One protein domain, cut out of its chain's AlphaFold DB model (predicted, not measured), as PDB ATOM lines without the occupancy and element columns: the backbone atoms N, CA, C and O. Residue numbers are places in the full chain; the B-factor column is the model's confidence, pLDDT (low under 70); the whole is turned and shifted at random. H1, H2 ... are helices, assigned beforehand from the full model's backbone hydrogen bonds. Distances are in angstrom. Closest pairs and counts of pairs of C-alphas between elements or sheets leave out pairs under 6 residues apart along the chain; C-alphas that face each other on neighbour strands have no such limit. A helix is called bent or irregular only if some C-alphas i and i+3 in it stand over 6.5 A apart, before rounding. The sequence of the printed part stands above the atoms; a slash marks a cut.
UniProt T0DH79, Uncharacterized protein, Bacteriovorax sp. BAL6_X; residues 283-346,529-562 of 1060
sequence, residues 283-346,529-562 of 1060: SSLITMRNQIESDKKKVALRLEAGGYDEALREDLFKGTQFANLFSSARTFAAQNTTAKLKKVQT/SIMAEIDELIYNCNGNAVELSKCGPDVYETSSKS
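This is residues 283 to 346 and 529 to 562 of the 1060 residues of an uncharacterized protein of Bacteriovorax sp. BAL6_X (UniProt T0DH79). A long helix, H1, kinked near residue 304, runs past a core where H4 crosses H3a; H3b sticks out at one end and the loop of residues 543 to 553 stands free. The 98 printed residues, all helix by class, hold H1 to H5 in chain order and no named strand. The whole is only just compact, close to loose, radius of gyration of the C-alphas 15.1 A, spanning 49 by 27 by 17 A.

Find C-alpha 283 at (188.513, 158.886, 128.337); from there H1, residues 283 to 310, runs 33.7 A. It is irregular, C-alphas 305 and 308 being 9.6 A apart; so is H2, residues 314 to 317, with C-alphas 314 and 317 7.4 A apart. H3, residues 323 to 346, one helix by its hydrogen bonds, is bent, C-alphas 333 and 336 being 6.8 A apart: arm H3a, 323 to 333, is 15.3 A long and H3b, 336 to 346, 15.8 A. H4 is residues 530 to 538; H5, 553 to 556, ends at C-alpha 556 (199.426, 155.143, 139.609).

H1 touches H2 with residues 299 to 310 alone, closest C-alphas Glu 310 and Leu 316, 6.4 A. H1 is close to but not clearly touching H4, closest C-alphas Lys 296 and Met 531, 6.8 A. H3a touches H4, closest C-alphas Ala 329 and Glu 533, 4.9 A, at a steep tilt of 60 degrees, opposite ways. H2 and H3a only just touch, only at the corner, with 3 pairs of C-alphas within 8 A, the closest Phe 317 and Ala 323, 5.0 A. H5 touches no helix. Each O i to N i+4 pair is within hydrogen-bond range in H3b and H4, 21 of 24 in H1 and 6 of 7 in H3a; H2 and H5 are too short for one.

The C-alphas of Ser 283 and Thr 346, the two farthest apart, are 52.8 A apart. Residues 347 to 528 are not printed; C-alphas 346 and 529 are 25.1 A apart across the cut. H4 to H5 is a long link. No printed residue is under pLDDT 70.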
ATOM      1  N   SER A 283     187.897 159.145 129.646       86.88
ATOM      2  CA  SER A 283     188.513 158.886 128.337       86.88
ATOM      3  C   SER A 283     189.977 158.443 128.422       86.88
ATOM      4  O   SER A 283     190.406 157.640 127.598       86.88
ATOM      5  N   SER A 284     190.741 158.887 129.426       89.50
ATOM      6  CA  SER A 284     192.129 158.444 129.613       89.50
ATOM      7  C   SER A 284     192.224 156.964 130.000       89.50
ATOM      8  O   SER A 284     193.097 156.265 129.485       89.50
ATOM      9  N   LEU A 285     191.279 156.456 130.802       92.06
ATOM     10  CA  LEU A 285     191.156 155.023 131.097       92.06
ATOM     11  C   LEU A 285     190.814 154.203 129.843       92.06
ATOM     12  O   LEU A 285     191.359 153.118 129.655       92.06
ATOM     13  N   ILE A 286     189.949 154.725 128.967       89.44
ATOM     14  CA  ILE A 286     189.613 154.077 127.688       89.44
ATOM     15  C   ILE A 286     190.855 154.014 126.786       89.44
ATOM     16  O   ILE A 286     191.182 152.945 126.277       89.44
ATOM     17  N   THR A 287     191.604 155.113 126.652       90.75
ATOM     18  CA  THR A 287     192.880 155.126 125.916       90.75
ATOM     19  C   THR A 287     193.887 154.134 126.503       90.75
ATOM     20  O   THR A 287     194.559 153.435 125.748       90.75
ATOM     21  N   MET A 288     193.969 154.022 127.833       90.81
ATOM     22  CA  MET A 288     194.858 153.070 128.505       90.81
ATOM     23  C   MET A 288     194.476 151.614 128.220       90.81
ATOM     24  O   MET A 288     195.347 150.827 127.863       90.81
ATOM     25  N   ARG A 289     193.185 151.264 128.299       90.50
ATOM     26  CA  ARG A 289     192.684 149.925 127.936       90.50
ATOM     27  C   ARG A 289     192.960 149.603 126.466       90.50
ATOM     28  O   ARG A 289     193.530 148.561 126.171       90.50
ATOM     29  N   ASN A 290     192.684 150.535 125.555       90.81
ATOM     30  CA  ASN A 290     192.990 150.361 124.131       90.81
ATOM     31  C   ASN A 290     194.499 150.160 123.874       90.81
ATOM     32  O   ASN A 290     194.874 149.388 122.992       90.81
ATOM     33  N   GLN A 291     195.368 150.818 124.648       90.94
ATOM     34  CA  GLN A 291     196.819 150.624 124.575       90.94
ATOM     35  C   GLN A 291     197.255 149.258 125.134       90.94
ATOM     36  O   GLN A 291     198.131 148.627 124.548       90.94
ATOM     37  N   ILE A 292     196.620 148.774 126.206       90.94
ATOM     38  CA  ILE A 292     196.842 147.429 126.761       90.94
ATOM     39  C   ILE A 292     196.467 146.355 125.734       90.94
ATOM     40  O   ILE A 292     197.294 145.495 125.444       90.94
ATOM     41  N   GLU A 293     195.289 146.437 125.109       90.31
ATOM     42  CA  GLU A 293     194.874 145.469 124.079       90.31
ATOM     43  C   GLU A 293     195.747 145.548 122.811       90.31
ATOM     44  O   GLU A 293     196.078 144.526 122.207       90.31
ATOM     45  N   SER A 294     196.195 146.751 122.432       91.44
ATOM     46  CA  SER A 294     197.175 146.955 121.353       91.44
ATOM     47  C   SER A 294     198.512 146.265 121.660       91.44
ATOM     48  O   SER A 294     199.069 145.566 120.811       91.44
ATOM     49  N   ASP A 295     199.010 146.397 122.892       91.38
ATOM     50  CA  ASP A 295     200.255 145.770 123.330       91.38
ATOM     51  C   ASP A 295     200.124 144.249 123.516       91.38
ATOM     52  O   ASP A 295     201.014 143.520 123.073       91.38
ATOM     53  N   LYS A 296     199.003 143.746 124.051       90.06
ATOM     54  CA  LYS A 296     198.666 142.309 124.061       90.06
ATOM     55  C   LYS A 296     198.683 141.737 122.644       90.06
ATOM     56  O   LYS A 296     199.319 140.713 122.406       90.06
ATOM     57  N   LYS A 297     198.084 142.435 121.671       89.00
ATOM     58  CA  LYS A 297     198.079 142.007 120.262       89.00
ATOM     59  C   LYS A 297     199.482 141.960 119.642       89.00
ATOM     60  O   LYS A 297     199.765 141.028 118.892       89.00
ATOM     61  N   LYS A 298     200.383 142.900 119.966       90.12
ATOM     62  CA  LYS A 298     201.802 142.819 119.546       90.12
ATOM     63  C   LYS A 298     202.477 141.556 120.085       90.12
ATOM     64  O   LYS A 298     203.200 140.893 119.348       90.12
ATOM     65  N   VAL A 299     202.249 141.234 121.360       89.75
ATOM     66  CA  VAL A 299     202.817 140.042 122.008       89.75
ATOM     67  C   VAL A 299     202.238 138.769 121.391       89.75
ATOM     68  O   VAL A 299     203.006 137.871 121.063       89.75
ATOM     69  N   ALA A 300     200.923 138.706 121.164       87.12
ATOM     70  CA  ALA A 300     200.266 137.559 120.533       87.12
ATOM     71  C   ALA A 300     200.871 137.259 119.153       87.12
ATOM     72  O   ALA A 300     201.307 136.139 118.916       87.12
ATOM     73  N   LEU A 301     201.034 138.278 118.303       87.62
ATOM     74  CA  LEU A 301     201.660 138.131 116.982       87.62
ATOM     75  C   LEU A 301     203.125 137.652 117.048       87.62
ATOM     76  O   LEU A 301     203.570 136.929 116.158       87.62
ATOM     77  N   ARG A 302     203.885 138.014 118.095       87.38
ATOM     78  CA  ARG A 302     205.240 137.470 118.320       87.38
ATOM     79  C   ARG A 302     205.189 135.995 118.732       87.38
ATOM     80  O   ARG A 302     205.907 135.186 118.152       87.38
ATOM     81  N   LEU A 303     204.313 135.634 119.673       85.81
ATOM     82  CA  LEU A 303     204.125 134.250 120.132       85.81
ATOM     83  C   LEU A 303     203.598 133.325 119.019       85.81
ATOM     84  O   LEU A 303     204.033 132.182 118.925       85.81
ATOM     85  N   GLU A 304     202.722 133.818 118.142       81.19
ATOM     86  CA  GLU A 304     202.249 133.097 116.952       81.19
ATOM     87  C   GLU A 304     203.382 132.849 115.940       81.19
ATOM     88  O   GLU A 304     203.464 131.765 115.364       81.19
ATOM     89  N   ALA A 305     204.275 133.826 115.742       81.19
ATOM     90  CA  ALA A 305     205.359 133.739 114.761       81.19
ATOM     91  C   ALA A 305     206.583 132.932 115.240       81.19
ATOM     92  O   ALA A 305     207.206 132.241 114.435       81.19
ATOM     93  N   GLY A 306     206.950 133.033 116.523       75.81
ATOM     94  CA  GLY A 306     208.152 132.406 117.098       75.81
ATOM     95  C   GLY A 306     207.888 131.290 118.119       75.81
ATOM     96  O   GLY A 306     208.827 130.666 118.615       75.81
ATOM     97  N   GLY A 307     206.625 131.004 118.441       77.38
ATOM     98  CA  GLY A 307     206.245 129.900 119.317       77.38
ATOM     99  C   GLY A 307     206.810 130.013 120.737       77.38
ATOM    100  O   GLY A 307     206.800 131.076 121.356       77.38
ATOM    101  N   TYR A 308     207.286 128.886 121.280       78.75
ATOM    102  CA  TYR A 308     207.759 128.826 122.668       78.75
ATOM    103  C   TYR A 308     209.165 129.402 122.883       78.75
ATOM    104  O   TYR A 308     209.462 129.836 123.991       78.75
ATOM    105  N   ASP A 309     210.008 129.458 121.847       75.94
ATOM    106  CA  ASP A 309     211.308 130.139 121.926       75.94
ATOM    107  C   ASP A 309     211.094 131.630 122.220       75.94
ATOM    108  O   ASP A 309     211.541 132.153 123.241       75.94
ATOM    109  N   GLU A 310     210.254 132.287 121.414       81.94
ATOM    110  CA  GLU A 310     209.870 133.689 121.599       81.94
ATOM    111  C   GLU A 310     209.211 133.955 122.968       81.94
ATOM    112  O   GLU A 310     209.428 135.010 123.566       81.94
ATOM    113  N   ALA A 311     208.484 132.976 123.520       80.81
ATOM    114  CA  ALA A 311     207.885 133.050 124.857       80.81
ATOM    115  C   ALA A 311     208.904 133.110 126.013       80.81
ATOM    116  O   ALA A 311     208.535 133.473 127.132       80.81
ATOM    117  N   LEU A 312     210.171 132.764 125.769       74.75
ATOM    118  CA  LEU A 312     211.250 132.756 126.764       74.75
ATOM    119  C   LEU A 312     212.187 133.963 126.649       74.75
ATOM    120  O   LEU A 312     212.840 134.332 127.630       74.75
ATOM    121  N   ARG A 313     212.233 134.613 125.481       78.88
ATOM    122  CA  ARG A 313     213.110 135.763 125.217       78.88
ATOM    123  C   ARG A 313     212.753 136.934 126.125       78.88
ATOM    124  O   ARG A 313     211.581 137.261 126.322       78.88
ATOM    125  N   GLU A 314     213.766 137.577 126.698       75.12
ATOM    126  CA  GLU A 314     213.568 138.737 127.580       75.12
ATOM    127  C   GLU A 314     212.988 139.941 126.829       75.12
ATOM    128  O   GLU A 314     212.255 140.744 127.405       75.12
ATOM    129  N   ASP A 315     213.259 140.043 125.525       83.75
ATOM    130  CA  ASP A 315     212.792 141.138 124.688       83.75
ATOM    131  C   ASP A 315     211.386 140.926 124.099       83.75
ATOM    132  O   ASP A 315     210.924 141.814 123.386       83.75
ATOM    133  N   LEU A 316     210.672 139.834 124.417       86.06
ATOM    134  CA  LEU A 316     209.289 139.561 123.973       86.06
ATOM    135  C   LEU A 316     208.375 140.799 124.083       86.06
ATOM    136  O   LEU A 316     207.599 141.109 123.178       86.06
ATOM    137  N   PHE A 317     208.526 141.556 125.171       89.06
ATOM    138  CA  PHE A 317     207.720 142.739 125.494       89.06
ATOM    139  C   PHE A 317     208.312 144.078 125.022       89.06
ATOM    140  O   PHE A 317     207.737 145.141 125.273       89.06
ATOM    141  N   LYS A 318     209.450 144.059 124.322       84.25
ATOM    142  CA  LYS A 318     210.109 145.244 123.757       84.25
ATOM    143  C   LYS A 318     209.167 145.956 122.781       84.25
ATOM    144  O   LYS A 318     208.691 145.362 121.819       84.25
ATOM    145  N   GLY A 319     208.905 147.240 123.031       81.38
ATOM    146  CA  GLY A 319     207.941 148.035 122.257       81.38
ATOM    147  C   GLY A 319     206.494 147.989 122.769       81.38
ATOM    148  O   GLY A 319     205.606 148.522 122.097       81.38
ATOM    149  N   THR A 320     206.250 147.394 123.942       87.88
ATOM    150  CA  THR A 320     205.012 147.572 124.727       87.88
ATOM    151  C   THR A 320     205.220 148.596 125.847       87.88
ATOM    152  O   THR A 320     206.334 148.751 126.350       87.88
ATOM    153  N   GLN A 321     204.159 149.295 126.257       85.62
ATOM    154  CA  GLN A 321     204.207 150.262 127.362       85.62
ATOM    155  C   GLN A 321     204.231 149.576 128.742       85.62
ATOM    156  O   GLN A 321     204.772 150.132 129.695       85.62
ATOM    157  N   PHE A 322     203.685 148.361 128.842       88.75
ATOM    158  CA  PHE A 322     203.482 147.625 130.100       88.75
ATOM    159  C   PHE A 322     204.463 146.450 130.288       88.75
ATOM    160  O   PHE A 322     204.192 145.514 131.041       88.75
ATOM    161  N   ALA A 323     205.625 146.501 129.625       85.75
ATOM    162  CA  ALA A 323     206.587 145.397 129.545       85.75
ATOM    163  C   ALA A 323     206.991 144.792 130.905       85.75
ATOM    164  O   ALA A 323     207.106 143.573 131.032       85.75
ATOM    165  N   ASN A 324     207.152 145.624 131.942       83.25
ATOM    166  CA  ASN A 324     207.480 145.166 133.295       83.25
ATOM    167  C   ASN A 324     206.381 144.278 133.896       83.25
ATOM    168  O   ASN A 324     206.694 143.247 134.492       83.25
ATOM    169  N   LEU A 325     205.110 144.645 133.715       84.94
ATOM    170  CA  LEU A 325     203.962 143.887 134.210       84.94
ATOM    171  C   LEU A 325     203.765 142.597 133.405       84.94
ATOM    172  O   LEU A 325     203.610 141.518 133.978       84.94
ATOM    173  N   PHE A 326     203.881 142.679 132.078       89.12
ATOM    174  CA  PHE A 326     203.802 141.508 131.200       89.12
ATOM    175  C   PHE A 326     204.934 140.492 131.485       89.12
ATOM    176  O   PHE A 326     204.727 139.281 131.379       89.12
ATOM    177  N   SER A 327     206.112 140.951 131.940       85.62
ATOM    178  CA  SER A 327     207.203 140.068 132.391       85.62
ATOM    179  C   SER A 327     206.818 139.185 133.589       85.62
ATOM    180  O   SER A 327     207.268 138.038 133.672       85.62
ATOM    181  N   SER A 328     205.938 139.671 134.474       82.62
ATOM    182  CA  SER A 328     205.364 138.880 135.568       82.62
ATOM    183  C   SER A 328     204.434 137.795 135.015       82.62
ATOM    184  O   SER A 328     204.633 136.621 135.319       82.62
ATOM    185  N   ALA A 329     203.495 138.155 134.132       85.12
ATOM    186  CA  ALA A 329     202.548 137.221 133.507       85.12
ATOM    187  C   ALA A 329     203.248 136.064 132.765       85.12
ATOM    188  O   ALA A 329     202.928 134.896 132.985       85.12
ATOM    189  N   ARG A 330     204.290 136.370 131.972       85.69
ATOM    190  CA  ARG A 330     205.180 135.367 131.346       85.69
ATOM    191  C   ARG A 330     205.735 134.377 132.369       85.69
ATOM    192  O   ARG A 330     205.761 133.173 132.133       85.69
ATOM    193  N   THR A 331     206.189 134.903 133.506       80.75
ATOM    194  CA  THR A 331     206.835 134.125 134.567       80.75
ATOM    195  C   THR A 331     205.841 133.218 135.296       80.75
ATOM    196  O   THR A 331     206.227 132.119 135.684       80.75
ATOM    197  N   PHE A 332     204.574 133.614 135.449       77.06
ATOM    198  CA  PHE A 332     203.521 132.739 135.981       77.06
ATOM    199  C   PHE A 332     203.117 131.651 134.975       77.06
ATOM    200  O   PHE A 332     203.240 130.463 135.286       77.06
ATOM    201  N   ALA A 333     202.753 132.021 133.742       79.94
ATOM    202  CA  ALA A 333     202.309 131.068 132.718       79.94
ATOM    203  C   ALA A 333     203.359 129.974 132.411       79.94
ATOM    204  O   ALA A 333     203.019 128.800 132.237       79.94
ATOM    205  N   ALA A 334     204.648 130.335 132.389       76.50
ATOM    206  CA  ALA A 334     205.736 129.409 132.073       76.50
ATOM    207  C   ALA A 334     206.072 128.402 133.196       76.50
ATOM    208  O   ALA A 334     206.717 127.388 132.911       76.50
ATOM    209  N   GLN A 335     205.661 128.616 134.455       79.50
ATOM    210  CA  GLN A 335     206.037 127.738 135.583       79.50
ATOM    211  C   GLN A 335     205.540 126.298 135.409       79.50
ATOM    212  O   GLN A 335     206.309 125.349 135.578       79.50
ATOM    213  N   ASN A 336     204.275 126.123 135.019       78.88
ATOM    214  CA  ASN A 336     203.673 124.797 134.849       78.88
ATOM    215  C   ASN A 336     204.335 124.009 133.709       78.88
ATOM    216  O   ASN A 336     204.652 122.826 133.863       78.88
ATOM    217  N   THR A 337     204.617 124.678 132.590       81.69
ATOM    218  CA  THR A 337     205.332 124.095 131.446       81.69
ATOM    219  C   THR A 337     206.799 123.805 131.802       81.69
ATOM    220  O   THR A 337     207.313 122.748 131.437       81.69
ATOM    221  N   THR A 338     207.437 124.643 132.631       78.69
ATOM    222  CA  THR A 338     208.787 124.419 133.194       78.69
ATOM    223  C   THR A 338     208.864 123.166 134.061       78.69
ATOM    224  O   THR A 338     209.741 122.323 133.856       78.69
ATOM    225  N   ALA A 339     207.933 122.997 135.003       84.00
ATOM    226  CA  ALA A 339     207.857 121.798 135.833       84.00
ATOM    227  C   ALA A 339     207.547 120.542 134.996       84.00
ATOM    228  O   ALA A 339     208.115 119.472 135.234       84.00
ATOM    229  N   LYS A 340     206.681 120.670 133.979       87.50
ATOM    230  CA  LYS A 340     206.316 119.556 133.099       87.50
ATOM    231  C   LYS A 340     207.478 119.098 132.216       87.50
ATOM    232  O   LYS A 340     207.698 117.890 132.134       87.50
ATOM    233  N   LEU A 341     208.231 120.020 131.606       84.94
ATOM    234  CA  LEU A 341     209.383 119.655 130.778       84.94
ATOM    235  C   LEU A 341     210.420 118.900 131.607       84.94
ATOM    236  O   LEU A 341     210.853 117.839 131.178       84.94
ATOM    237  N   LYS A 342     210.758 119.383 132.812       84.75
ATOM    238  CA  LYS A 342     211.719 118.699 133.692       84.75
ATOM    239  C   LYS A 342     211.308 117.250 133.977       84.75
ATOM    240  O   LYS A 342     212.144 116.362 133.860       84.75
ATOM    241  N   LYS A 343     210.019 116.986 134.250       86.81
ATOM    242  CA  LYS A 343     209.508 115.609 134.409       86.81
ATOM    243  C   LYS A 343     209.715 114.768 133.140       86.81
ATOM    244  O   LYS A 343     210.211 113.650 133.233       86.81
ATOM    245  N   VAL A 344     209.359 115.301 131.969       86.62
ATOM    246  CA  VAL A 344     209.532 114.614 130.671       86.62
ATOM    247  C   VAL A 344     211.013 114.347 130.368       86.62
ATOM    248  O   VAL A 344     211.347 113.259 129.911       86.62
ATOM    249  N   GLN A 345     211.906 115.290 130.680       83.62
ATOM    250  CA  GLN A 345     213.354 115.136 130.523       83.62
ATOM    251  C   GLN A 345     213.900 114.007 131.411       83.62
ATOM    252  O   GLN A 345     214.567 113.115 130.897       83.62
ATOM    253  N   THR A 346     213.558 113.977 132.707       84.00
ATOM    254  CA  THR A 346     213.978 112.893 133.618       84.00
ATOM    255  C   THR A 346     213.523 111.514 133.127       84.00
ATOM    256  O   THR A 346     214.306 110.570 133.177       84.00
ATOM    257  N   SER A 529     197.242 130.840 129.765       87.56
ATOM    258  CA  SER A 529     197.949 131.531 128.677       87.56
ATOM    259  C   SER A 529     198.630 132.801 129.186       87.56
ATOM    260  O   SER A 529     198.160 133.418 130.140       87.56
ATOM    261  N   ILE A 530     199.696 133.252 128.515       88.00
ATOM    262  CA  ILE A 530     200.353 134.532 128.851       88.00
ATOM    263  C   ILE A 530     199.355 135.706 128.791       88.00
ATOM    264  O   ILE A 530     199.462 136.631 129.591       88.00
ATOM    265  N   MET A 531     198.360 135.658 127.897       88.50
ATOM    266  CA  MET A 531     197.337 136.707 127.768       88.50
ATOM    267  C   MET A 531     196.357 136.727 128.944       88.50
ATOM    268  O   MET A 531     196.081 137.797 129.479       88.50
ATOM    269  N   ALA A 532     195.885 135.561 129.395       87.56
ATOM    270  CA  ALA A 532     195.008 135.477 130.562       87.56
ATOM    271  C   ALA A 532     195.720 135.922 131.852       87.56
ATOM    272  O   ALA A 532     195.121 136.623 132.661       87.56
ATOM    273  N   GLU A 533     197.005 135.590 132.019       88.50
ATOM    274  CA  GLU A 533     197.804 136.087 133.150       88.50
ATOM    275  C   GLU A 533     198.033 137.616 133.073       88.50
ATOM    276  O   GLU A 533     198.089 138.282 134.104       88.50
ATOM    277  N   ILE A 534     198.127 138.211 131.872       89.75
ATOM    278  CA  ILE A 534     198.161 139.679 131.714       89.75
ATOM    279  C   ILE A 534     196.844 140.302 132.199       89.75
ATOM    280  O   ILE A 534     196.877 141.279 132.951       89.75
ATOM    281  N   ASP A 535     195.700 139.741 131.804       88.94
ATOM    282  CA  ASP A 535     194.381 140.254 132.190       88.94
ATOM    283  C   ASP A 535     194.086 140.068 133.686       88.94
ATOM    284  O   ASP A 535     193.523 140.965 134.318       88.94
ATOM    285  N   GLU A 536     194.536 138.963 134.287       88.56
ATOM    286  CA  GLU A 536     194.428 138.713 135.729       88.56
ATOM    287  C   GLU A 536     195.228 139.743 136.548       88.56
ATOM    288  O   GLU A 536     194.713 140.307 137.519       88.56
ATOM    289  N   LEU A 537     196.455 140.074 136.127       88.44
ATOM    290  CA  LEU A 537     197.255 141.125 136.768       88.44
ATOM    291  C   LEU A 537     196.649 142.529 136.575       88.44
ATOM    292  O   LEU A 537     196.640 143.329 137.512       88.44
ATOM    293  N   ILE A 538     196.139 142.839 135.378       89.62
ATOM    294  CA  ILE A 538     195.671 144.186 135.007       89.62
ATOM    295  C   ILE A 538     194.269 144.507 135.524       89.62
ATOM    296  O   ILE A 538     194.042 145.627 135.994       89.62
ATOM    297  N   TYR A 539     193.321 143.576 135.398       89.19
ATOM    298  CA  TYR A 539     191.898 143.834 135.636       89.19
ATOM    299  C   TYR A 539     191.386 143.208 136.940       89.19
ATOM    300  O   TYR A 539     190.570 143.839 137.615       89.19
ATOM    301  N   ASN A 540     191.901 142.041 137.335       88.06
ATOM    302  CA  ASN A 540     191.493 141.340 138.563       88.06
ATOM    303  C   ASN A 540     192.465 141.557 139.742       88.06
ATOM    304  O   ASN A 540     192.224 141.073 140.846       88.06
ATOM    305  N   CYS A 541     193.556 142.300 139.521       88.94
ATOM    306  CA  CYS A 541     194.604 142.580 140.505       88.94
ATOM    307  C   CYS A 541     195.208 141.314 141.155       88.94
ATOM    308  O   CYS A 541     195.564 141.346 142.337       88.94
ATOM    309  N   ASN A 542     195.331 140.203 140.416       83.75
ATOM    310  CA  ASN A 542     195.775 138.900 140.940       83.75
ATOM    311  C   ASN A 542     194.910 138.409 142.121       83.75
ATOM    312  O   ASN A 542     195.427 138.102 143.199       83.75
ATOM    313  N   GLY A 543     193.587 138.445 141.950       81.06
ATOM    314  CA  GLY A 543     192.585 138.104 142.966       81.06
ATOM    315  C   GLY A 543     192.504 139.023 144.198       81.06
ATOM    316  O   GLY A 543     191.754 138.711 145.125       81.06
ATOM    317  N   ASN A 544     193.253 140.131 144.259       83.06
ATOM    318  CA  ASN A 544     193.225 141.038 145.412       83.06
ATOM    319  C   ASN A 544     192.003 141.968 145.372       83.06
ATOM    320  O   ASN A 544     191.679 142.552 144.338       83.06
ATOM    321  N   ALA A 545     191.363 142.164 146.526       83.88
ATOM    322  CA  ALA A 545     190.286 143.138 146.671       83.88
ATOM    323  C   ALA A 545     190.802 144.582 146.512       83.88
ATOM    324  O   ALA A 545     191.930 144.903 146.888       83.88
ATOM    325  N   VAL A 546     189.948 145.464 145.987       84.75
ATOM    326  CA  VAL A 546     190.241 146.897 145.858       84.75
ATOM    327  C   VAL A 546     190.217 147.559 147.238       84.75
ATOM    328  O   VAL A 546     189.201 147.524 147.930       84.75
ATOM    329  N   GLU A 547     191.318 148.204 147.623       83.00
ATOM    330  CA  GLU A 547     191.486 148.854 148.930       83.00
ATOM    331  C   GLU A 547     191.701 150.364 148.771       83.00
ATOM    332  O   GLU A 547     192.759 150.808 148.315       83.00
ATOM    333  N   LEU A 548     190.718 151.176 149.179       79.75
ATOM    334  CA  LEU A 548     190.779 152.639 149.036       79.75
ATOM    335  C   LEU A 548     191.779 153.316 149.995       79.75
ATOM    336  O   LEU A 548     192.296 154.391 149.697       79.75
ATOM    337  N   SER A 549     192.123 152.657 151.100       74.56
ATOM    338  CA  SER A 549     193.199 153.063 152.018       74.56
ATOM    339  C   SER A 549     194.601 152.966 151.397       74.56
ATOM    340  O   SER A 549     195.534 153.615 151.868       74.56
ATOM    341  N   LYS A 550     194.772 152.185 150.318       76.62
ATOM    342  CA  LYS A 550     196.055 151.992 149.618       76.62
ATOM    343  C   LYS A 550     196.283 152.965 148.454       76.62
ATOM    344  O   LYS A 550     197.257 152.801 147.726       76.62
ATOM    345  N   CYS A 551     195.441 153.985 148.268       78.81
ATOM    346  CA  CYS A 551     195.479 154.918 147.125       78.81
ATOM    347  C   CYS A 551     196.635 155.949 147.127       78.81
ATOM    348  O   CYS A 551     196.440 157.123 146.804       78.81
ATOM    349  N   GLY A 552     197.850 155.516 147.476       74.25
ATOM    350  CA  GLY A 552     199.075 156.313 147.399       74.25
ATOM    351  C   GLY A 552     199.586 156.534 145.963       74.25
ATOM    352  O   GLY A 552     198.992 156.043 145.003       74.25
ATOM    353  N   PRO A 553     200.709 157.263 145.790       74.50
ATOM    354  CA  PRO A 553     201.269 157.577 144.471       74.50
ATOM    355  C   PRO A 553     201.578 156.338 143.619       74.50
ATOM    356  O   PRO A 553     201.361 156.358 142.409       74.50
ATOM    357  N   ASP A 554     202.044 155.275 144.267       81.81
ATOM    358  CA  ASP A 554     202.614 154.072 143.655       81.81
ATOM    359  C   ASP A 554     201.554 153.232 142.915       81.81
ATOM    360  O   ASP A 554     201.856 152.558 141.933       81.81
ATOM    361  N   VAL A 555     200.277 153.344 143.313       87.69
ATOM    362  CA  VAL A 555     199.125 152.748 142.604       87.69
ATOM    363  C   VAL A 555     199.008 153.268 141.166       87.69
ATOM    364  O   VAL A 555     198.511 152.570 140.284       87.69
ATOM    365  N   TYR A 556     199.482 154.488 140.913       88.31
ATOM    366  CA  TYR A 556     199.426 155.143 139.609       88.31
ATOM    367  C   TYR A 556     200.694 154.917 138.764       88.31
ATOM    368  O   TYR A 556     200.835 155.523 137.697       88.31
ATOM    369  N   GLU A 557     201.631 154.074 139.211       88.31
ATOM    370  CA  GLU A 557     202.867 153.790 138.481       88.31
ATOM    371  C   GLU A 557     202.696 152.628 137.484       88.31
ATOM    372  O   GLU A 557     202.878 151.457 137.811       88.31
ATOM    373  N   THR A 558     202.420 152.954 136.216       86.56
ATOM    374  CA  THR A 558     202.255 151.965 135.127       86.56
ATOM    375  C   THR A 558     203.516 151.146 134.813       86.56
ATOM    376  O   THR A 558     203.437 150.150 134.100       86.56
ATOM    377  N   SER A 559     204.684 151.570 135.307       83.75
ATOM    378  CA  SER A 559     205.962 150.850 135.228       83.75
ATOM    379  C   SER A 559     206.123 149.760 136.297       83.75
ATOM    380  O   SER A 559     207.057 148.960 136.196       83.75
ATOM    381  N   SER A 560     205.249 149.705 137.307       85.25
ATOM    382  CA  SER A 560     205.339 148.729 138.396       85.25
ATOM    383  C   SER A 560     204.945 147.312 137.958       85.25
ATOM    384  O   SER A 560     204.032 147.108 137.159       85.25
ATOM    385  N   LYS A 561     205.595 146.306 138.558       83.81
ATOM    386  CA  LYS A 561     205.233 144.882 138.415       83.81
ATOM    387  C   LYS A 561     203.949 144.492 139.160       83.81
ATOM    388  O   LYS A 561     203.472 143.380 138.959       83.81
ATOM    389  N   SER A 562     203.425 145.376 140.010       84.50
ATOM    390  CA  SER A 562     202.167 145.221 140.759       84.50
ATOM    391  C   SER A 562     201.073 146.200 140.306       84.50
ATOM    392  O   SER A 562     200.072 146.370 141.000       84.50
TER     393      SER A 562